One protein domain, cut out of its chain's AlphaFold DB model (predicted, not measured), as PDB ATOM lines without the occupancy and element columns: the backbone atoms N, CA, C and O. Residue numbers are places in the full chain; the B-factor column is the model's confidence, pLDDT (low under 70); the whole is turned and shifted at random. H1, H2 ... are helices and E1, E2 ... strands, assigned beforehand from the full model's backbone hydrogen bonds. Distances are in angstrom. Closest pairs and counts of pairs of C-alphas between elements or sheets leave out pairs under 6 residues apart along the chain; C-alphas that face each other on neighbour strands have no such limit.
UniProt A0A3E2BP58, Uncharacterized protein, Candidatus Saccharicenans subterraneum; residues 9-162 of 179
ATOM      1  N   VAL A   9      10.140  22.063 123.683       97.75
ATOM      2  CA  VAL A   9      10.341  20.702 124.188       97.75
ATOM      3  C   VAL A   9       9.006  20.134 124.669       97.75
ATOM      4  O   VAL A   9       8.438  20.588 125.662       97.75
ATOM      5  N   ALA A  10       8.500  19.121 123.966       97.88
ATOM      6  CA  ALA A  10       7.300  18.389 124.358       97.88
ATOM      7  C   ALA A  10       7.689  17.098 125.089       97.88
ATOM      8  O   ALA A  10       8.454  16.295 124.556       97.88
ATOM      9  N   ILE A  11       7.184  16.906 126.309       97.88
ATOM     10  CA  ILE A  11       7.550  15.773 127.169       97.88
ATOM     11  C   ILE A  11       6.321  14.898 127.423       97.88
ATOM     12  O   ILE A  11       5.315  15.379 127.950       97.88
ATOM     13  N   ASP A  12       6.437  13.606 127.110       96.94
ATOM     14  CA  ASP A  12       5.484  12.570 127.526       96.94
ATOM     15  C   ASP A  12       5.754  12.129 128.971       96.94
ATOM     16  O   ASP A  12       6.335  11.080 129.250       96.94
ATOM     17  N   ALA A  13       5.421  13.006 129.913       96.81
ATOM     18  CA  ALA A  13       5.455  12.709 131.339       96.81
ATOM     19  C   ALA A  13       4.641  13.751 132.112       96.81
ATOM     20  O   ALA A  13       4.638  14.918 131.727       96.81
ATOM     21  N   PRO A  14       4.049  13.399 133.265       97.50
ATOM     22  CA  PRO A  14       3.464  14.391 134.156       97.50
ATOM     23  C   PRO A  14       4.488  15.463 134.575       97.50
ATOM     24  O   PRO A  14       5.528  15.157 135.160       97.50
ATOM     25  N   LEU A  15       4.178  16.732 134.305       97.75
ATOM     26  CA  LEU A  15       5.036  17.903 134.540       97.75
ATOM     27  C   LEU A  15       4.530  18.814 135.669       97.75
ATOM     28  O   LEU A  15       4.949  19.974 135.811       97.75
ATOM     29  N   SER A  16       3.586  18.313 136.458       96.88
ATOM     30  CA  SER A  16       3.009  18.983 137.619       96.88
ATOM     31  C   SER A  16       2.476  17.953 138.609       96.88
ATOM     32  O   SER A  16       2.166  16.824 138.235       96.88
ATOM     33  N   LEU A  17       2.362  18.343 139.878       96.81
ATOM     34  CA  LEU A  17       1.817  17.492 140.932       96.81
ATOM     35  C   LEU A  17       0.295  17.672 141.070       96.81
ATOM     36  O   LEU A  17      -0.229  18.760 140.783       96.81
ATOM     37  N   PRO A  18      -0.425  16.647 141.560       95.50
ATOM     38  CA  PRO A  18      -1.765  16.814 142.107       95.50
ATOM     39  C   PRO A  18      -1.836  17.943 143.148       95.50
ATOM     40  O   PRO A  18      -0.843  18.239 143.815       95.50
ATOM     41  N   PRO A  19      -3.002  18.588 143.313       93.75
ATOM     42  CA  PRO A  19      -3.177  19.615 144.336       93.75
ATOM     43  C   PRO A  19      -2.927  19.052 145.744       93.75
ATOM     44  O   PRO A  19      -3.323  17.929 146.046       93.75
ATOM     45  N   GLY A  20      -2.282  19.844 146.603       93.62
ATOM     46  CA  GLY A  20      -2.017  19.477 148.000       93.62
ATOM     47  C   GLY A  20      -0.847  18.512 148.221       93.62
ATOM     48  O   GLY A  20      -0.601  18.136 149.362       93.62
ATOM     49  N   ARG A  21      -0.115  18.124 147.169       94.19
ATOM     50  CA  ARG A  21       1.102  17.308 147.279       94.19
ATOM     51  C   ARG A  21       2.357  18.171 147.293       94.19
ATOM     52  O   ARG A  21       2.491  19.066 146.458       94.19
ATOM     53  N   ARG A  22       3.290  17.857 148.194       93.88
ATOM     54  CA  ARG A  22       4.631  18.471 148.228       93.88
ATOM     55  C   ARG A  22       5.550  17.880 147.161       93.88
ATOM     56  O   ARG A  22       6.261  18.606 146.477       93.88
ATOM     57  N   ASP A  23       5.463  16.570 146.982       94.38
ATOM     58  CA  ASP A  23       6.143  15.796 145.949       94.38
ATOM     59  C   ASP A  23       5.238  14.634 145.504       94.38
ATOM     60  O   ASP A  23       4.110  14.478 145.982       94.38
ATOM     61  N   ILE A  24       5.687  13.834 144.536       94.69
ATOM     62  CA  ILE A  24       4.869  12.724 144.034       94.69
ATOM     63  C   ILE A  24       4.764  11.565 145.038       94.69
ATOM     64  O   ILE A  24       3.799  10.794 144.972       94.69
ATOM     65  N   GLU A  25       5.702  11.472 145.985       93.25
ATOM     66  CA  GLU A  25       5.699  10.458 147.031       93.25
ATOM     67  C   GLU A  25       4.712  10.766 148.155       93.25
ATOM     68  O   GLU A  25       4.055   9.840 148.647       93.25
ATOM     69  N   ASP A  26       4.516  12.051 148.468       91.94
ATOM     70  CA  ASP A  26       3.534  12.533 149.434       91.94
ATOM     71  C   ASP A  26       2.155  11.959 149.111       91.94
ATOM     72  O   ASP A  26       1.569  12.196 148.051       91.94
ATOM     73  N   ARG A  27       1.638  11.128 150.016       88.62
ATOM     74  CA  ARG A  27       0.345  10.461 149.835       88.62
ATOM     75  C   ARG A  27      -0.818  11.356 150.258       88.62
ATOM     76  O   ARG A  27      -1.956  10.995 149.980       88.62
ATOM     77  N   ARG A  28      -0.540  12.508 150.879       86.88
ATOM     78  CA  ARG A  28      -1.541  13.523 151.223       86.88
ATOM     79  C   ARG A  28      -1.913  14.339 149.982       86.88
ATOM     80  O   ARG A  28      -1.126  14.460 149.048       86.88
ATOM     81  N   GLY A  29      -3.118  14.900 149.962       88.56
ATOM     82  CA  GLY A  29      -3.626  15.672 148.826       88.56
ATOM     83  C   GLY A  29      -4.281  14.821 147.733       88.56
ATOM     84  O   GLY A  29      -4.547  13.633 147.900       88.56
ATOM     85  N   GLY A  30      -4.584  15.454 146.601       91.31
ATOM     86  CA  GLY A  30      -5.383  14.859 145.532       91.31
ATOM     87  C   GLY A  30      -4.679  13.734 144.766       91.31
ATOM     88  O   GLY A  30      -3.454  13.597 144.780       91.31
ATOM     89  N   HIS A  31      -5.478  12.949 144.038       92.00
ATOM     90  CA  HIS A  31      -4.996  11.909 143.118       92.00
ATOM     91  C   HIS A  31      -4.852  12.394 141.675       92.00
ATOM     92  O   HIS A  31      -4.012  11.891 140.933       92.00
ATOM     93  N   PHE A  32      -5.668  13.373 141.288       95.19
ATOM     94  CA  PHE A  32      -5.772  13.860 139.920       95.19
ATOM     95  C   PHE A  32      -5.447  15.348 139.852       95.19
ATOM     96  O   PHE A  32      -5.774  16.130 140.748       95.19
ATOM     97  N   ARG A  33      -4.809  15.741 138.759       96.69
ATOM     98  CA  ARG A  33      -4.618  17.129 138.344       96.69
ATOM     99  C   ARG A  33      -5.830  17.588 137.537       96.69
ATOM    100  O   ARG A  33      -6.645  16.783 137.097       96.69
ATOM    101  N   SER A  34      -5.933  18.890 137.282       96.88
ATOM    102  CA  SER A  34      -7.009  19.409 136.430       96.88
ATOM    103  C   SER A  34      -6.963  18.855 135.004       96.88
ATOM    104  O   SER A  34      -8.017  18.611 134.432       96.88
ATOM    105  N   CYS A  35      -5.770  18.638 134.438       96.88
ATOM    106  CA  CYS A  35      -5.617  17.993 133.132       96.88
ATOM    107  C   CYS A  35      -6.093  16.534 133.149       96.88
ATOM    108  O   CYS A  35      -6.806  16.119 132.243       96.88
ATOM    109  N   ASP A  36      -5.772  15.784 134.207       97.00
ATOM    110  CA  ASP A  36      -6.200  14.390 134.369       97.00
ATOM    111  C   ASP A  36      -7.734  14.281 134.419       97.00
ATOM    112  O   ASP A  36      -8.325  13.412 133.783       97.00
ATOM    113  N   LEU A  37      -8.403  15.184 135.145       96.44
ATOM    114  CA  LEU A  37      -9.868  15.224 135.207       96.44
ATOM    115  C   LEU A  37     -10.498  15.555 133.847       96.44
ATOM    116  O   LEU A  37     -11.505  14.953 133.480       96.44
ATOM    117  N   GLU A  38      -9.890  16.465 133.085       96.50
ATOM    118  CA  GLU A  38     -10.347  16.818 131.738       96.50
ATOM    119  C   GLU A  38     -10.180  15.645 130.756       96.50
ATOM    120  O   GLU A  38     -11.097  15.346 129.992       96.50
ATOM    121  N   LEU A  39      -9.066  14.905 130.837       96.25
ATOM    122  CA  LEU A  39      -8.870  13.667 130.073       96.25
ATOM    123  C   LEU A  39      -9.965  12.635 130.387       96.25
ATOM    124  O   LEU A  39     -10.558  12.079 129.462       96.25
ATOM    125  N   ARG A  40     -10.295  12.427 131.676       95.56
ATOM    126  CA  ARG A  40     -11.385  11.516 132.088       95.56
ATOM    127  C   ARG A  40     -12.730  11.953 131.525       95.56
ATOM    128  O   ARG A  40     -13.467  11.114 131.016       95.56
ATOM    129  N   LYS A  41     -13.045  13.248 131.612       95.81
ATOM    130  CA  LYS A  41     -14.302  13.818 131.108       95.81
ATOM    131  C   LYS A  41     -14.482  13.563 129.610       95.81
ATOM    132  O   LYS A  41     -15.600  13.344 129.160       95.81
ATOM    133  N   ARG A  42     -13.382  13.550 128.855       94.25
ATOM    134  CA  ARG A  42     -13.355  13.291 127.407       94.25
ATOM    135  C   ARG A  42     -13.236  11.807 127.043       94.25
ATOM    136  O   ARG A  42     -13.035  11.486 125.879       94.25
ATOM    137  N   GLY A  43     -13.320  10.899 128.020       95.19
ATOM    138  CA  GLY A  43     -13.233   9.453 127.789       95.19
ATOM    139  C   GLY A  43     -11.833   8.946 127.421       95.19
ATOM    140  O   GLY A  43     -11.684   7.788 127.032       95.19
ATOM    141  N   ILE A  44     -10.793   9.774 127.558       95.50
ATOM    142  CA  ILE A  44      -9.418   9.393 127.228       95.50
ATOM    143  C   ILE A  44      -8.827   8.629 128.414       95.50
ATOM    144  O   ILE A  44      -8.661   9.165 129.511       95.50
ATOM    145  N   ARG A  45      -8.490   7.354 128.196       93.38
ATOM    146  CA  ARG A  45      -7.926   6.481 129.238       93.38
ATOM    147  C   ARG A  45      -6.451   6.791 129.472       93.38
ATOM    148  O   ARG A  45      -5.674   6.762 128.521       93.38
ATOM    149  N   PHE A  46      -6.060   6.980 130.729       93.81
ATOM    150  CA  PHE A  46      -4.671   7.164 131.166       93.81
ATOM    151  C   PHE A  46      -4.415   6.444 132.497       93.81
ATOM    152  O   PHE A  46      -5.348   6.055 133.202       93.81
ATOM    153  N   PHE A  47      -3.140   6.291 132.850       91.88
ATOM    154  CA  PHE A  47      -2.726   5.738 134.137       91.88
ATOM    155  C   PHE A  47      -2.662   6.837 135.206       91.88
ATOM    156  O   PHE A  47      -1.964   7.832 134.996       91.88
ATOM    157  N   PRO A  48      -3.331   6.679 136.365       88.50
ATOM    158  CA  PRO A  48      -3.227   7.639 137.456       88.50
ATOM    159  C   PRO A  48      -1.771   7.888 137.846       88.50
ATOM    160  O   PRO A  48      -1.013   6.949 138.099       88.50
ATOM    161  N   ILE A  49      -1.388   9.160 137.961       92.69
ATOM    162  CA  ILE A  49       0.012   9.532 138.207       92.69
ATOM    163  C   ILE A  49       0.532   9.075 139.576       92.69
ATOM    164  O   ILE A  49       1.735   9.023 139.813       92.69
ATOM    165  N   THR A  50      -0.381   8.703 140.476       91.00
ATOM    166  CA  THR A  50      -0.076   8.161 141.800       91.00
ATOM    167  C   THR A  50       0.250   6.664 141.802       91.00
ATOM    168  O   THR A  50       0.645   6.164 142.857       91.00
ATOM    169  N   LEU A  51       0.088   5.951 140.675       91.44
ATOM    170  CA  LEU A  51       0.523   4.556 140.517       91.44
ATOM    171  C   LEU A  51       2.052   4.452 140.560       91.44
ATOM    172  O   LEU A  51       2.740   5.325 140.040       91.44
ATOM    173  N   GLY A  52       2.586   3.365 141.128       90.25
ATOM    174  CA  GLY A  52       4.027   3.180 141.371       90.25
ATOM    175  C   GLY A  52       4.934   3.538 140.181       90.25
ATOM    176  O   GLY A  52       5.762   4.442 140.317       90.25
ATOM    177  N   PRO A  53       4.744   2.934 138.991       92.06
ATOM    178  CA  PRO A  53       5.532   3.276 137.802       92.06
ATOM    179  C   PRO A  53       5.409   4.752 137.386       92.06
ATOM    180  O   PRO A  53       6.392   5.385 136.993       92.06
ATOM    181  N   MET A  54       4.216   5.333 137.538       95.00
ATOM    182  CA  MET A  54       3.954   6.728 137.188       95.00
ATOM    183  C   MET A  54       4.608   7.717 138.154       95.00
ATOM    184  O   MET A  54       4.959   8.819 137.733       95.00
ATOM    185  N   ARG A  55       4.845   7.339 139.418       95.31
ATOM    186  CA  ARG A  55       5.586   8.182 140.371       95.31
ATOM    187  C   ARG A  55       7.021   8.405 139.911       95.31
ATOM    188  O   ARG A  55       7.487   9.543 139.829       95.31
ATOM    189  N   ALA A  56       7.695   7.323 139.515       95.12
ATOM    190  CA  ALA A  56       9.046   7.390 138.971       95.12
ATOM    191  C   ALA A  56       9.096   8.227 137.683       95.12
ATOM    192  O   ALA A  56       9.975   9.082 137.547       95.12
ATOM    193  N   LEU A  57       8.129   8.038 136.778       95.75
ATOM    194  CA  LEU A  57       8.012   8.833 135.554       95.75
ATOM    195  C   LEU A  57       7.785  10.324 135.850       95.75
ATOM    196  O   LEU A  57       8.493  11.165 135.308       95.75
ATOM    197  N   THR A  58       6.872  10.647 136.768       96.69
ATOM    198  CA  THR A  58       6.559  12.026 137.184       96.69
ATOM    199  C   THR A  58       7.784  12.724 137.770       96.69
ATOM    200  O   THR A  58       8.092  13.856 137.406       96.69
ATOM    201  N   ARG A  59       8.539  12.046 138.644       96.75
ATOM    202  CA  ARG A  59       9.783  12.590 139.213       96.75
ATOM    203  C   ARG A  59      10.804  12.925 138.122       96.75
ATOM    204  O   ARG A  59      11.405  13.998 138.165       96.75
ATOM    205  N   ARG A  60      10.978  12.045 137.127       97.06
ATOM    206  CA  ARG A  60      11.857  12.309 135.972       97.06
ATOM    207  C   ARG A  60      11.341  13.468 135.118       97.06
ATOM    208  O   ARG A  60      12.132  14.337 134.766       97.06
ATOM    209  N   GLY A  61      10.037  13.527 134.850       97.62
ATOM    210  CA  GLY A  61       9.407  14.608 134.086       97.62
ATOM    211  C   GLY A  61       9.608  15.981 134.729       97.62
ATOM    212  O   GLY A  61      10.053  16.917 134.068       97.62
ATOM    213  N   LEU A  62       9.374  16.096 136.040       97.81
ATOM    214  CA  LEU A  62       9.596  17.335 136.796       97.81
ATOM    215  C   LEU A  62      11.066  17.782 136.775       97.81
ATOM    216  O   LEU A  62      11.343  18.978 136.626       97.81
ATOM    217  N   LYS A  63      12.005  16.832 136.887       98.12
ATOM    218  CA  LYS A  63      13.444  17.107 136.778       98.12
ATOM    219  C   LYS A  63      13.803  17.635 135.383       98.12
ATOM    220  O   LYS A  63      14.362  18.726 135.291       98.12
ATOM    221  N   LEU A  64      13.409  16.921 134.325       97.75
ATOM    222  CA  LEU A  64      13.674  17.308 132.933       97.75
ATOM    223  C   LEU A  64      13.075  18.672 132.596       97.75
ATOM    224  O   LEU A  64      13.757  19.528 132.041       97.75
ATOM    225  N   LYS A  65      11.823  18.920 132.994       97.88
ATOM    226  CA  LYS A  65      11.193  20.234 132.837       97.88
ATOM    227  C   LYS A  65      12.037  21.339 133.458       97.88
ATOM    228  O   LYS A  65      12.235  22.372 132.833       97.88
ATOM    229  N   SER A  66      12.533  21.128 134.673       97.75
ATOM    230  CA  SER A  66      13.348  22.131 135.362       97.75
ATOM    231  C   SER A  66      14.672  22.388 134.633       97.75
ATOM    232  O   SER A  66      15.094  23.534 134.525       97.75
ATOM    233  N   GLU A  67      15.313  21.343 134.104       97.81
ATOM    234  CA  GLU A  67      16.556  21.444 133.327       97.81
ATOM    235  C   GLU A  67      16.364  22.189 132.001       97.81
ATOM    236  O   GLU A  67      17.123  23.114 131.704       97.81
ATOM    237  N   PHE A  68      15.322  21.855 131.235       97.31
ATOM    238  CA  PHE A  68      15.028  22.530 129.970       97.31
ATOM    239  C   PHE A  68      14.596  23.986 130.168       97.31
ATOM    240  O   PHE A  68      15.084  24.854 129.447       97.31
ATOM    241  N   LEU A  69      13.774  24.277 131.186       96.69
ATOM    242  CA  LEU A  69      13.389  25.655 131.514       96.69
ATOM    243  C   LEU A  69      14.605  26.507 131.908       96.69
ATOM    244  O   LEU A  69      14.740  27.628 131.428       96.69
ATOM    245  N   ARG A  70      15.525  25.974 132.730       97.25
ATOM    246  CA  ARG A  70      16.792  26.662 133.064       97.25
ATOM    247  C   ARG A  70      17.694  26.879 131.851       97.25
ATOM    248  O   ARG A  70      18.517  27.784 131.868       97.25
ATOM    249  N   SER A  71      17.539  26.055 130.820       95.00
ATOM    250  CA  SER A  71      18.282  26.168 129.564       95.00
ATOM    251  C   SER A  71      17.601  27.100 128.551       95.00
ATOM    252  O   SER A  71      18.061  27.190 127.420       95.00
ATOM    253  N   GLY A  72      16.514  27.783 128.938       96.06
ATOM    254  CA  GLY A  72      15.820  28.774 128.110       96.06
ATOM    255  C   GLY A  72      14.744  28.217 127.173       96.06
ATOM    256  O   GLY A  72      14.163  28.985 126.407       96.06
ATOM    257  N   TYR A  73      14.444  26.917 127.228       96.56
ATOM    258  CA  TYR A  73      13.439  26.309 126.356       96.56
ATOM    259  C   TYR A  73      12.020  26.444 126.910       96.56
ATOM    260  O   TYR A  73      11.785  26.323 128.114       96.56
ATOM    261  N   GLU A  74      11.046  26.598 126.012       96.38
ATOM    262  CA  GLU A  74       9.635  26.394 126.336       96.38
ATOM    263  C   GLU A  74       9.369  24.885 126.502       96.38
ATOM    264  O   GLU A  74       9.791  24.081 125.669       96.38
ATOM    265  N   VAL A  75       8.671  24.489 127.573       97.75
ATOM    266  CA  VAL A  75       8.400  23.077 127.892       97.75
ATOM    267  C   VAL A  75       6.907  22.844 128.077       97.75
ATOM    268  O   VAL A  75       6.274  23.511 128.899       97.75
ATOM    269  N   ILE A  76       6.363  21.843 127.381       98.19
ATOM    270  CA  ILE A  76       4.964  21.421 127.515       98.19
ATOM    271  C   ILE A  76       4.837  19.943 127.881       98.19
ATOM    272  O   ILE A  76       5.662  19.110 127.506       98.19
ATOM    273  N   GLU A  77       3.766  19.629 128.605       98.38
ATOM    274  CA  GLU A  77       3.316  18.256 128.830       98.38
ATOM    275  C   GLU A  77       2.433  17.831 127.660       98.38
ATOM    276  O   GLU A  77       1.512  18.564 127.290       98.38
ATOM    277  N   ILE A  78       2.694  16.650 127.105       98.00
ATOM    278  CA  ILE A  78       1.861  16.018 126.076       98.00
ATOM    279  C   ILE A  78       1.521  14.586 126.492       98.00
ATOM    280  O   ILE A  78       2.157  14.032 127.385       98.00
ATOM    281  N   TYR A  79       0.517  13.988 125.845       97.56
ATOM    282  CA  TYR A  79       0.178  12.573 126.016       97.56
ATOM    283  C   TYR A  79      -0.038  11.900 124.649       97.56
ATOM    284  O   TYR A  79      -1.125  12.033 124.072       97.56
ATOM    285  N   PRO A  80       0.963  11.170 124.112       97.44
ATOM    286  CA  PRO A  80       0.926  10.561 122.783       97.44
ATOM    287  C   PRO A  80      -0.260   9.625 122.602       97.44
ATOM    288  O   PRO A  80      -1.000   9.764 121.633       97.44
ATOM    289  N   GLY A  81      -0.507   8.740 123.573       96.62
ATOM    290  CA  GLY A  81      -1.621   7.793 123.513       96.62
ATOM    291  C   GLY A  81      -2.985   8.477 123.401       96.62
ATOM    292  O   GLY A  81      -3.827   8.042 122.625       96.62
ATOM    293  N   GLY A  82      -3.203   9.581 124.122       96.62
ATOM    294  CA  GLY A  82      -4.445  10.347 124.006       96.62
ATOM    295  C   GLY A  82      -4.537  11.143 122.701       96.62
ATOM    296  O   GLY A  82      -5.624  11.296 122.156       96.62
ATOM    297  N   ALA A  83      -3.412  11.630 122.173       97.50
ATOM    298  CA  ALA A  83      -3.377  12.285 120.867       97.50
ATOM    299  C   ALA A  83      -3.702  11.291 119.739       97.50
ATOM    300  O   ALA A  83      -4.490  11.602 118.848       97.50
ATOM    301  N   GLN A  84      -3.153  10.076 119.824       97.31
ATOM    302  CA  GLN A  84      -3.449   8.964 118.922       97.31
ATOM    303  C   GLN A  84      -4.938   8.613 118.953       97.31
ATOM    304  O   GLN A  84      -5.544   8.527 117.885       97.31
ATOM    305  N   ASP A  85      -5.549   8.520 120.142       96.12
ATOM    306  CA  ASP A  85      -6.995   8.299 120.273       96.12
ATOM    307  C   ASP A  85      -7.808   9.395 119.556       96.12
ATOM    308  O   ASP A  85      -8.720   9.086 118.792       96.12
ATOM    309  N   ILE A  86      -7.456  10.675 119.754       96.31
ATOM    310  CA  ILE A  86      -8.146  11.816 119.119       96.31
ATOM    311  C   ILE A  86      -8.012  11.777 117.590       96.31
ATOM    312  O   ILE A  86      -8.958  12.103 116.872       96.31
ATOM    313  N   TRP A  87      -6.857  11.358 117.076       96.12
ATOM    314  CA  TRP A  87      -6.626  11.203 115.639       96.12
ATOM    315  C   TRP A  87      -7.226   9.918 115.047       96.12
ATOM    316  O   TRP A  87      -7.116   9.703 113.838       96.12
ATOM    317  N   GLY A  88      -7.848   9.060 115.863       94.88
ATOM    318  CA  GLY A  88      -8.364   7.764 115.425       94.88
ATOM    319  C   GLY A  88      -7.257   6.794 114.995       94.88
ATOM    320  O   GLY A  88      -7.461   5.971 114.102       94.88
ATOM    321  N   LEU A  89      -6.065   6.924 115.583       95.19
ATOM    322  CA  LEU A  89      -4.927   6.038 115.357       95.19
ATOM    323  C   LEU A  89      -4.850   4.982 116.469       95.19
ATOM    324  O   LEU A  89      -5.143   5.286 117.625       95.19
ATOM    325  N   PRO A  90      -4.425   3.744 116.160       93.62
ATOM    326  CA  PRO A  90      -4.169   2.758 117.200       93.62
ATOM    327  C   PRO A  90      -2.981   3.202 118.050       93.62
ATOM    328  O   PRO A  90      -1.999   3.733 117.529       93.62
ATOM    329  N   ARG A  91      -3.039   2.929 119.353       93.75
ATOM    330  CA  ARG A  91      -1.898   3.181 120.239       93.75
ATOM    331  C   ARG A  91      -0.725   2.261 119.902       93.75
ATOM    332  O   ARG A  91      -0.933   1.162 119.388       93.75
ATOM    333  N   ALA A  92       0.499   2.648 120.261       84.38
ATOM    334  CA  ALA A  92       1.703   1.881 119.920       84.38
ATOM    335  C   ALA A  92       1.639   0.404 120.368       84.38
ATOM    336  O   ALA A  92       2.007  -0.494 119.607       84.38
ATOM    337  N   GLY A  93       1.083   0.141 121.557       81.44
ATOM    338  CA  GLY A  93       0.880  -1.215 122.088       81.44
ATOM    339  C   GLY A  93      -0.189  -2.053 121.371       81.44
ATOM    340  O   GLY A  93      -0.255  -3.254 121.592       81.44
ATOM    341  N   GLN A  94      -1.016  -1.451 120.510       84.88
ATOM    342  CA  GLN A  94      -2.078  -2.128 119.749       84.88
ATOM    343  C   GLN A  94      -1.676  -2.429 118.294       84.88
ATOM    344  O   GLN A  94      -2.435  -3.058 117.558       84.88
ATOM    345  N   GLY A  95      -0.497  -1.973 117.856       86.69
ATOM    346  CA  GLY A  95       0.023  -2.251 116.517       86.69
ATOM    347  C   GLY A  95       0.930  -1.144 115.993       86.69
ATOM    348  O   GLY A  95       0.462  -0.194 115.362       86.69
ATOM    349  N   ARG A  96       2.244  -1.305 116.187       89.69
ATOM    350  CA  ARG A  96       3.273  -0.331 115.780       89.69
ATOM    351  C   ARG A  96       3.224   0.017 114.293       89.69
ATOM    352  O   ARG A  96       3.333   1.181 113.936       89.69
ATOM    353  N   GLU A  97       2.999  -0.967 113.429       89.50
ATOM    354  CA  GLU A  97       2.955  -0.777 111.971       89.50
ATOM    355  C   GLU A  97       1.746   0.054 111.525       89.50
ATOM    356  O   GLU A  97       1.841   0.911 110.643       89.50
ATOM    357  N   LYS A  98       0.600  -0.161 112.177       91.88
ATOM    358  CA  LYS A  98      -0.616   0.609 111.912       91.88
ATOM    359  C   LYS A  98      -0.466   2.045 112.410       91.88
ATOM    360  O   LYS A  98      -0.842   2.967 111.689       91.88
ATOM    361  N   LEU A  99       0.125   2.239 113.593       94.00
ATOM    362  CA  LEU A  99       0.434   3.571 114.118       94.00
ATOM    363  C   LEU A  99       1.417   4.310 113.199       94.00
ATOM    364  O   LEU A  99       1.154   5.443 112.809       94.00
ATOM    365  N   ALA A 100       2.493   3.646 112.784       92.50
ATOM    366  CA  ALA A 100       3.478   4.153 111.834       92.50
ATOM    367  C   ALA A 100       2.852   4.678 110.533       92.50
ATOM    368  O   ALA A 100       3.035   5.837 110.153       92.50
ATOM    369  N   SER A 101       2.072   3.827 109.861       91.81
ATOM    370  CA  SER A 101       1.373   4.183 108.621       91.81
ATOM    371  C   SER A 101       0.362   5.316 108.844       91.81
ATOM    372  O   SER A 101       0.262   6.253 108.046       91.81
ATOM    373  N   GLY A 102      -0.342   5.280 109.978       94.56
ATOM    374  CA  GLY A 102      -1.264   6.324 110.408       94.56
ATOM    375  C   GLY A 102      -0.595   7.686 110.582       94.56
ATOM    376  O   GLY A 102      -1.080   8.670 110.023       94.56
ATOM    377  N   LEU A 103       0.536   7.738 111.291       94.56
ATOM    378  CA  LEU A 103       1.313   8.956 111.516       94.56
ATOM    379  C   LEU A 103       1.922   9.498 110.226       94.56
ATOM    380  O   LEU A 103       1.925  10.710 110.037       94.56
ATOM    381  N   GLU A 104       2.386   8.645 109.310       92.69
ATOM    382  CA  GLU A 104       2.846   9.092 107.988       92.69
ATOM    383  C   GLU A 104       1.712   9.786 107.223       92.69
ATOM    384  O   GLU A 104       1.883  10.889 106.700       92.69
ATOM    385  N   ARG A 105       0.533   9.155 107.174       94.50
ATOM    386  CA  ARG A 105      -0.639   9.711 106.491       94.50
ATOM    387  C   ARG A 105      -1.098  11.015 107.143       94.50
ATOM    388  O   ARG A 105      -1.395  11.964 106.422       94.50
ATOM    389  N   LEU A 106      -1.137  11.062 108.474       95.38
ATOM    390  CA  LEU A 106      -1.484  12.253 109.249       95.38
ATOM    391  C   LEU A 106      -0.490  13.388 108.982       95.38
ATOM    392  O   LEU A 106      -0.902  14.488 108.628       95.38
ATOM    393  N   SER A 107       0.812  13.104 109.071       94.75
ATOM    394  CA  SER A 107       1.893  14.072 108.837       94.75
ATOM    395  C   SER A 107       1.781  14.711 107.457       94.75
ATOM    396  O   SER A 107       1.874  15.929 107.329       94.75
ATOM    397  N   ARG A 108       1.502  13.912 106.420       94.12
ATOM    398  CA  ARG A 108       1.325  14.434 105.060       94.12
ATOM    399  C   ARG A 108       0.055  15.263 104.910       94.12
ATOM    400  O   ARG A 108       0.119  16.333 104.317       94.12
ATOM    401  N   LYS A 109      -1.081  14.769 105.409       94.12
ATOM    402  CA  LYS A 109      -2.392  15.398 105.184       94.12
ATOM    403  C   LYS A 109      -2.610  16.657 106.023       94.12
ATOM    404  O   LYS A 109      -3.083  17.647 105.489       94.12
ATOM    405  N   GLU A 110      -2.263  16.622 107.307       92.25
ATOM    406  CA  GLU A 110      -2.580  17.700 108.260       92.25
ATOM    407  C   GLU A 110      -1.438  18.710 108.439       92.25
ATOM    408  O   GLU A 110      -1.668  19.842 108.876       92.25
ATOM    409  N   PHE A 111      -0.202  18.299 108.129       92.19
ATOM    410  CA  PHE A 111       1.002  19.106 108.356       92.19
ATOM    411  C   PHE A 111       1.840  19.339 107.093       92.19
ATOM    412  O   PHE A 111       2.783  20.125 107.141       92.19
ATOM    413  N   GLY A 112       1.544  18.668 105.973       93.12
ATOM    414  CA  GLY A 112       2.360  18.755 104.757       93.12
ATOM    415  C   GLY A 112       3.771  18.172 104.917       93.12
ATOM    416  O   GLY A 112       4.663  18.482 104.130       93.12
ATOM    417  N   LEU A 113       3.998  17.334 105.934       91.75
ATOM    418  CA  LEU A 113       5.314  16.805 106.281       91.75
ATOM    419  C   LEU A 113       5.516  15.390 105.738       91.75
ATOM    420  O   LEU A 113       4.668  14.508 105.887       91.75
ATOM    421  N   ARG A 114       6.699  15.148 105.169       87.75
ATOM    422  CA  ARG A 114       7.211  13.799 104.903       87.75
ATOM    423  C   ARG A 114       8.156  13.408 106.029       87.75
ATOM    424  O   ARG A 114       9.188  14.050 106.216       87.75
ATOM    425  N   LEU A 115       7.820  12.350 106.762       83.75
ATOM    426  CA  LEU A 115       8.682  11.851 107.828       83.75
ATOM    427  C   LEU A 115       9.953  11.250 107.213       83.75
ATOM    428  O   LEU A 115       9.888  10.378 106.343       83.75
ATOM    429  N   SER A 116      11.118  11.744 107.638       75.50
ATOM    430  CA  SER A 116      12.408  11.222 107.185       75.50
ATOM    431  C   SER A 116      12.634   9.824 107.753       75.50
ATOM    432  O   SER A 116      12.558   9.617 108.959       75.50
ATOM    433  N   ARG A 117      12.960   8.875 106.873       70.50
ATOM    434  CA  ARG A 117      13.181   7.456 107.211       70.50
ATOM    435  C   ARG A 117      14.648   7.042 107.131       70.50
ATOM    436  O   ARG A 117      14.955   5.860 107.208       70.50
ATOM    437  N   LYS A 118      15.552   8.010 106.934       69.88
ATOM    438  CA  LYS A 118      16.969   7.746 106.633       69.88
ATOM    439  C   LYS A 118      17.693   7.010 107.761       69.88
ATOM    440  O   LYS A 118      18.549   6.188 107.477       69.88
ATOM    441  N   ALA A 119      17.358   7.313 109.014       68.81
ATOM    442  CA  ALA A 119      17.982   6.674 110.170       68.81
ATOM    443  C   ALA A 119      17.353   5.311 110.498       68.81
ATOM    444  O   ALA A 119      18.060   4.393 110.901       68.81
ATOM    445  N   LYS A 120      16.031   5.180 110.331       73.31
ATOM    446  CA  LYS A 120      15.292   3.953 110.633       73.31
ATOM    447  C   LYS A 120      14.000   3.893 109.807       73.31
ATOM    448  O   LYS A 120      13.106   4.712 110.033       73.31
ATOM    449  N   PRO A 121      13.884   2.982 108.826       73.69
ATOM    450  CA  PRO A 121      12.670   2.842 108.036       73.69
ATOM    451  C   PRO A 121      11.581   2.089 108.804       73.69
ATOM    452  O   PRO A 121      11.849   1.318 109.725       73.69
ATOM    453  N   TRP A 122      10.331   2.282 108.393       69.06
ATOM    454  CA  TRP A 122       9.213   1.455 108.843       69.06
ATOM    455  C   TRP A 122       9.381   0.003 108.363       69.06
ATOM    456  O   TRP A 122       9.830  -0.183 107.232       69.06
ATOM    457  N   PRO A 123       8.997  -1.015 109.158       67.25
ATOM    458  CA  PRO A 123       8.385  -0.956 110.493       67.25
ATOM    459  C   PRO A 123       9.394  -0.924 111.662       67.25
ATOM    460  O   PRO A 123       9.016  -1.143 112.809       67.25
ATOM    461  N   GLY A 124      10.676  -0.647 111.409       79.31
ATOM    462  CA  GLY A 124      11.761  -0.777 112.389       79.31
ATOM    463  C   GLY A 124      11.688   0.146 113.612       79.31
ATOM    464  O   GLY A 124      12.475  -0.025 114.541       79.31
ATOM    465  N   MET A 125      10.766   1.111 113.657       85.62
ATOM    466  CA  MET A 125      10.639   2.033 114.790       85.62
ATOM    467  C   MET A 125      10.025   1.368 116.036       85.62
ATOM    468  O   MET A 125       9.132   0.514 115.961       85.62
ATOM    469  N   SER A 126      10.540   1.743 117.206       90.44
ATOM    470  CA  SER A 126      10.017   1.314 118.503       90.44
ATOM    471  C   SER A 126       8.723   2.057 118.850       90.44
ATOM    472  O   SER A 126       8.358   3.045 118.211       90.44
ATOM    473  N   ALA A 127       8.015   1.574 119.874       90.94
ATOM    474  CA  ALA A 127       6.855   2.277 120.419       90.94
ATOM    475  C   ALA A 127       7.229   3.685 120.920       90.94
ATOM    476  O   ALA A 127       6.548   4.646 120.582       90.94
ATOM    477  N   ASP A 128       8.359   3.823 121.616       91.81
ATOM    478  CA  ASP A 128       8.812   5.118 122.137       91.81
ATOM    479  C   ASP A 128       9.172   6.104 121.015       91.81
ATOM    480  O   ASP A 128       8.869   7.292 121.097       91.81
ATOM    481  N   GLU A 129       9.786   5.624 119.927       92.44
ATOM    482  CA  GLU A 129      10.088   6.458 118.756       92.44
ATOM    483  C   GLU A 129       8.795   6.940 118.066       92.44
ATOM    484  O   GLU A 129       8.715   8.080 117.609       92.44
ATOM    485  N   LEU A 130       7.759   6.096 118.022       93.81
ATOM    486  CA  LEU A 130       6.429   6.438 117.506       93.81
ATOM    487  C   LEU A 130       5.692   7.459 118.379       93.81
ATOM    488  O   LEU A 130       5.060   8.398 117.873       93.81
ATOM    489  N   ASP A 131       5.792   7.293 119.691       95.56
ATOM    490  CA  ASP A 131       5.233   8.220 120.664       95.56
ATOM    491  C   ASP A 131       5.964   9.569 120.611       95.56
ATOM    492  O   ASP A 131       5.310  10.611 120.652       95.56
ATOM    493  N   ALA A 132       7.279   9.581 120.369       94.81
ATOM    494  CA  ALA A 132       8.047  10.805 120.133       94.81
ATOM    495  C   ALA A 132       7.609  11.552 118.859       94.81
ATOM    496  O   ALA A 132       7.510  12.781 118.867       94.81
ATOM    497  N   VAL A 133       7.284  10.840 117.772       95.00
ATOM    498  CA  VAL A 133       6.698  11.465 116.569       95.00
ATOM    499  C   VAL A 133       5.337  12.080 116.897       95.00
ATOM    500  O   VAL A 133       5.076  13.229 116.542       95.00
ATOM    501  N   SER A 134       4.485  11.351 117.619       97.19
ATOM    502  CA  SER A 134       3.173  11.850 118.048       97.19
ATOM    503  C   SER A 134       3.316  13.110 118.916       97.19
ATOM    504  O   SER A 134       2.654  14.116 118.661       97.19
ATOM    505  N   ALA A 135       4.235  13.090 119.885       97.56
ATOM    506  CA  ALA A 135       4.583  14.216 120.746       97.56
ATOM    507  C   ALA A 135       5.024  15.450 119.947       97.56
ATOM    508  O   ALA A 135       4.544  16.558 120.195       97.56
ATOM    509  N   ALA A 136       5.901  15.257 118.958       96.38
ATOM    510  CA  ALA A 136       6.395  16.330 118.102       96.38
ATOM    511  C   ALA A 136       5.276  16.961 117.261       96.38
ATOM    512  O   ALA A 136       5.220  18.185 117.141       96.38
ATOM    513  N   LEU A 137       4.349  16.158 116.726       97.19
ATOM    514  CA  LEU A 137       3.195  16.663 115.975       97.19
ATOM    515  C   LEU A 137       2.227  17.460 116.866       97.19
ATOM    516  O   LEU A 137       1.744  18.513 116.448       97.19
ATOM    517  N   VAL A 138       1.987  17.022 118.108       98.06
ATOM    518  CA  VAL A 138       1.220  17.814 119.092       98.06
ATOM    519  C   VAL A 138       1.937  19.129 119.409       98.06
ATOM    520  O   VAL A 138       1.311  20.190 119.418       98.06
ATOM    521  N   GLY A 139       3.255  19.085 119.620       97.31
ATOM    522  CA  GLY A 139       4.071  20.280 119.831       97.31
ATOM    523  C   GLY A 139       3.999  21.259 118.657       97.31
ATOM    524  O   GLY A 139       3.876  22.466 118.864       97.31
ATOM    525  N   LEU A 140       3.980  20.753 117.423       96.38
ATOM    526  CA  LEU A 140       3.803  21.572 116.227       96.38
ATOM    527  C   LEU A 140       2.427  22.254 116.196       96.38
ATOM    528  O   LEU A 140       2.363  23.454 115.932       96.38
ATOM    529  N   LEU A 141       1.343  21.541 116.531       96.44
ATOM    530  CA  LEU A 141       0.012  22.155 116.667       96.44
ATOM    531  C   LEU A 141       0.014  23.279 117.707       96.44
ATOM    532  O   LEU A 141      -0.572  24.335 117.476       96.44
ATOM    533  N   TYR A 142       0.701  23.082 118.831       96.88
ATOM    534  CA  TYR A 142       0.824  24.096 119.874       96.88
ATOM    535  C   TYR A 142       1.596  25.332 119.405       96.88
ATOM    536  O   TYR A 142       1.158  26.458 119.643       96.88
ATOM    537  N   CYS A 143       2.701  25.146 118.681       95.25
ATOM    538  CA  CYS A 143       3.425  26.252 118.052       95.25
ATOM    539  C   CYS A 143       2.566  27.015 117.035       95.25
ATOM    540  O   CYS A 143       2.728  28.223 116.899       95.25
ATOM    541  N   GLN A 144       1.640  26.331 116.360       94.19
ATOM    542  CA  GLN A 144       0.711  26.917 115.391       94.19
ATOM    543  C   GLN A 144      -0.559  27.518 116.023       94.19
ATOM    544  O   GLN A 144      -1.412  28.005 115.288       94.19
ATOM    545  N   GLY A 145      -0.737  27.449 117.348       94.62
ATOM    546  CA  GLY A 145      -1.975  27.896 118.006       94.62
ATOM    547  C   GLY A 145      -3.198  27.005 117.725       94.62
ATOM    548  O   GLY A 145      -4.328  27.403 117.975       94.62
ATOM    549  N   ARG A 146      -2.984  25.794 117.194       94.75
ATOM    550  CA  ARG A 146      -4.025  24.835 116.769       94.75
ATOM    551  C   ARG A 146      -4.271  23.705 117.776       94.75
ATOM    552  O   ARG A 146      -5.076  22.814 117.512       94.75
ATOM    553  N   ALA A 147      -3.539  23.688 118.888       96.06
ATOM    554  CA  ALA A 147      -3.718  22.709 119.957       96.06
ATOM    555  C   ALA A 147      -4.783  23.160 120.970       96.06
ATOM    556  O   ALA A 147      -5.064  24.350 121.112       96.06
ATOM    557  N   GLU A 148      -5.324  22.204 121.721       96.62
ATOM    558  CA  GLU A 148      -6.160  22.458 122.892       96.62
ATOM    559  C   GLU A 148      -5.357  22.271 124.184       96.62
ATOM    560  O   GLU A 148      -4.502  21.388 124.304       96.62
ATOM    561  N   LEU A 149      -5.670  23.099 125.182       97.06
ATOM    562  CA  LEU A 149      -5.123  22.992 126.530       97.06
ATOM    563  C   LEU A 149      -6.149  22.352 127.461       97.06
ATOM    564  O   LEU A 149      -7.220  22.915 127.705       97.06
ATOM    565  N   TYR A 150      -5.809  21.191 128.014       96.94
ATOM    566  CA  TYR A 150      -6.646  20.490 128.984       96.94
ATOM    567  C   TYR A 150      -6.145  20.766 130.394       96.94
ATOM    568  O   TYR A 150      -4.976  20.543 130.699       96.94
ATOM    569  N   GLY A 151      -7.036  21.212 131.278       95.06
ATOM    570  CA  GLY A 151      -6.705  21.588 132.652       95.06
ATOM    571  C   GLY A 151      -6.604  23.101 132.869       95.06
ATOM    572  O   GLY A 151      -7.094  23.901 132.075       95.06
ATOM    573  N   ARG A 152      -6.040  23.511 134.012       93.75
ATOM    574  CA  ARG A 152      -6.010  24.911 134.468       93.75
ATOM    575  C   ARG A 152      -4.694  25.244 135.177       93.75
ATOM    576  O   ARG A 152      -4.073  24.389 135.815       93.75
ATOM    577  N   GLY A 153      -4.291  26.515 135.117       92.50
ATOM    578  CA  GLY A 153      -3.079  27.014 135.774       92.50
ATOM    579  C   GLY A 153      -1.826  26.266 135.310       92.50
ATOM    580  O   GLY A 153      -1.624  26.069 134.122       92.50
ATOM    581  N   LYS A 154      -0.994  25.798 136.249       89.81
ATOM    582  CA  LYS A 154       0.231  25.029 135.938       89.81
ATOM    583  C   LYS A 154      -0.014  23.539 135.627       89.81
ATOM    584  O   LYS A 154       0.945  22.807 135.407       89.81
ATOM    585  N   LYS A 155      -1.267  23.076 135.680       95.31
ATOM    586  CA  LYS A 155      -1.671  21.663 135.569       95.31
ATOM    587  C   LYS A 155      -2.377  21.423 134.230       95.31
ATOM    588  O   LYS A 155      -3.573  21.108 134.203       95.31
ATOM    589  N   ILE A 156      -1.639  21.673 133.151       97.06
ATOM    590  CA  ILE A 156      -2.117  21.633 131.768       97.06
ATOM    591  C   ILE A 156      -1.411  20.513 131.009       97.06
ATOM    592  O   ILE A 156      -0.210  20.326 131.186       97.06
ATOM    593  N   ILE A 157      -2.159  19.826 130.149       97.81
ATOM    594  CA  ILE A 157      -1.627  18.961 129.099       97.81
ATOM    595  C   ILE A 157      -2.075  19.483 127.736       97.81
ATOM    596  O   ILE A 157      -3.215  19.927 127.580       97.81
ATOM    597  N   VAL A 158      -1.159  19.477 126.775       98.19
ATOM    598  CA  VAL A 158      -1.401  19.935 125.409       98.19
ATOM    599  C   VAL A 158      -1.844  18.748 124.567       98.19
ATOM    600  O   VAL A 158      -1.174  17.715 124.548       98.19
ATOM    601  N   MET A 159      -2.965  18.902 123.868       97.81
ATOM    602  CA  MET A 159      -3.588  17.849 123.070       97.81
ATOM    603  C   MET A 159      -3.997  18.385 121.691       97.81
ATOM    604  O   MET A 159      -4.186  19.594 121.530       97.81
ATOM    605  N   PRO A 160      -4.159  17.523 120.675       96.62
ATOM    606  CA  PRO A 160      -4.812  17.916 119.431       96.62
ATOM    607  C   PRO A 160      -6.247  18.382 119.681       96.62
ATOM    608  O   PRO A 160      -6.910  17.881 120.591       96.62
ATOM    609  N   ALA A 161      -6.740  19.291 118.840       89.25
ATOM    610  CA  ALA A 161      -8.150  19.652 118.858       89.25
ATOM    611  C   ALA A 161      -9.024  18.441 118.490       89.25
ATOM    612  O   ALA A 161      -8.721  17.704 117.544       89.25
ATOM    613  N   GLY A 162     -10.102  18.225 119.243       75.06
ATOM    614  CA  GLY A 162     -11.048  17.145 118.963       75.06
ATOM    615  C   GLY A 162     -11.894  17.450 117.724       75.06
ATOM    616  O   GLY A 162     -12.294  18.594 117.505       75.06
TER     617      GLY A 162
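Overview. This is residues 9 to 162 of the 179 residues of an uncharacterized protein of Candidatus Saccharicenans subterraneum (UniProt A0A3E2BP58). Two small strand pairs, the parallel E1 and E2 and the hairpin E3 and E4, meet at a core where E2 comes beside E4; H2 packs on one face of E1 and E2, H5 on the other. H1 packs on the hairpin, H3 and H4 pack on H5, and two long links lie toward opposite ends. The 154 printed residues run E1, H1, H2, E2, H3, H4, H5, E3, E4, of mixed class. The whole is compact, with a radius of gyration of the C-alphas of 15.8 A and spans of 46 by 34 by 28 A.

Along the chain. E1 is residues 9 to 11, from C-alpha 9 at (10.341, 20.702, 124.188), 6.4 A long. H1 is 34 to 41, H2 52 to 70, 28.0 A, E2 74 to 77, H3 80 to 86, H4 96 to 111, 20.9 A, and H5 127 to 143, 24.3 A. E3 is 147 to 152 and E4 155 to 160, ending at C-alpha 160 (-4.812, 17.916, 119.431).

Arrangement. E1 and E2 are parallel, with N 9 and O 74 2.9 A apart; with H1 and H2 they form a strand-helix-strand unit, parallel strands joined through helices, with a right-handed crossover. The closest C-alphas of H2 and E2, Lys 65 and Val 75, are 6.4 A apart; of E1 and H5, Ala 10 and Gly 139, 5.9 A; of E2 and E4, Glu 77 and Ile 157, 5.0 A. E3 and E4 are an antiparallel hairpin, with N 150 and O 157 2.9 A apart. The closest C-alphas of H1 and E3, Cys 35 and Gly 151, are 3.8 A apart. H5 touches H3 with residues 131 to 138 alone, closest at C-alphas Pro 80 and Asp 131, 5.3 A, at a steep tilt of 65 degrees. H4 and H5 touch at a shallow tilt of 17 degrees, the same way, closest at C-alphas Arg 96 and Ala 127, 6.4 A. H2 and H5 are apart. Every O i to N i+4 pair is within hydrogen-bond range in H1, H3, H4 and H5, and 14 of 15 in H2.

Size, cuts and confidence. The C-alphas farthest apart, Arg 28 and Lys 118, are 48.6 A apart. The printed part has no cut; the links E1 to H1 and H4 to H5 are long. The mean pLDDT of the printed part is 93.1, with residues 118 to 119 and 122 to 123 under 70.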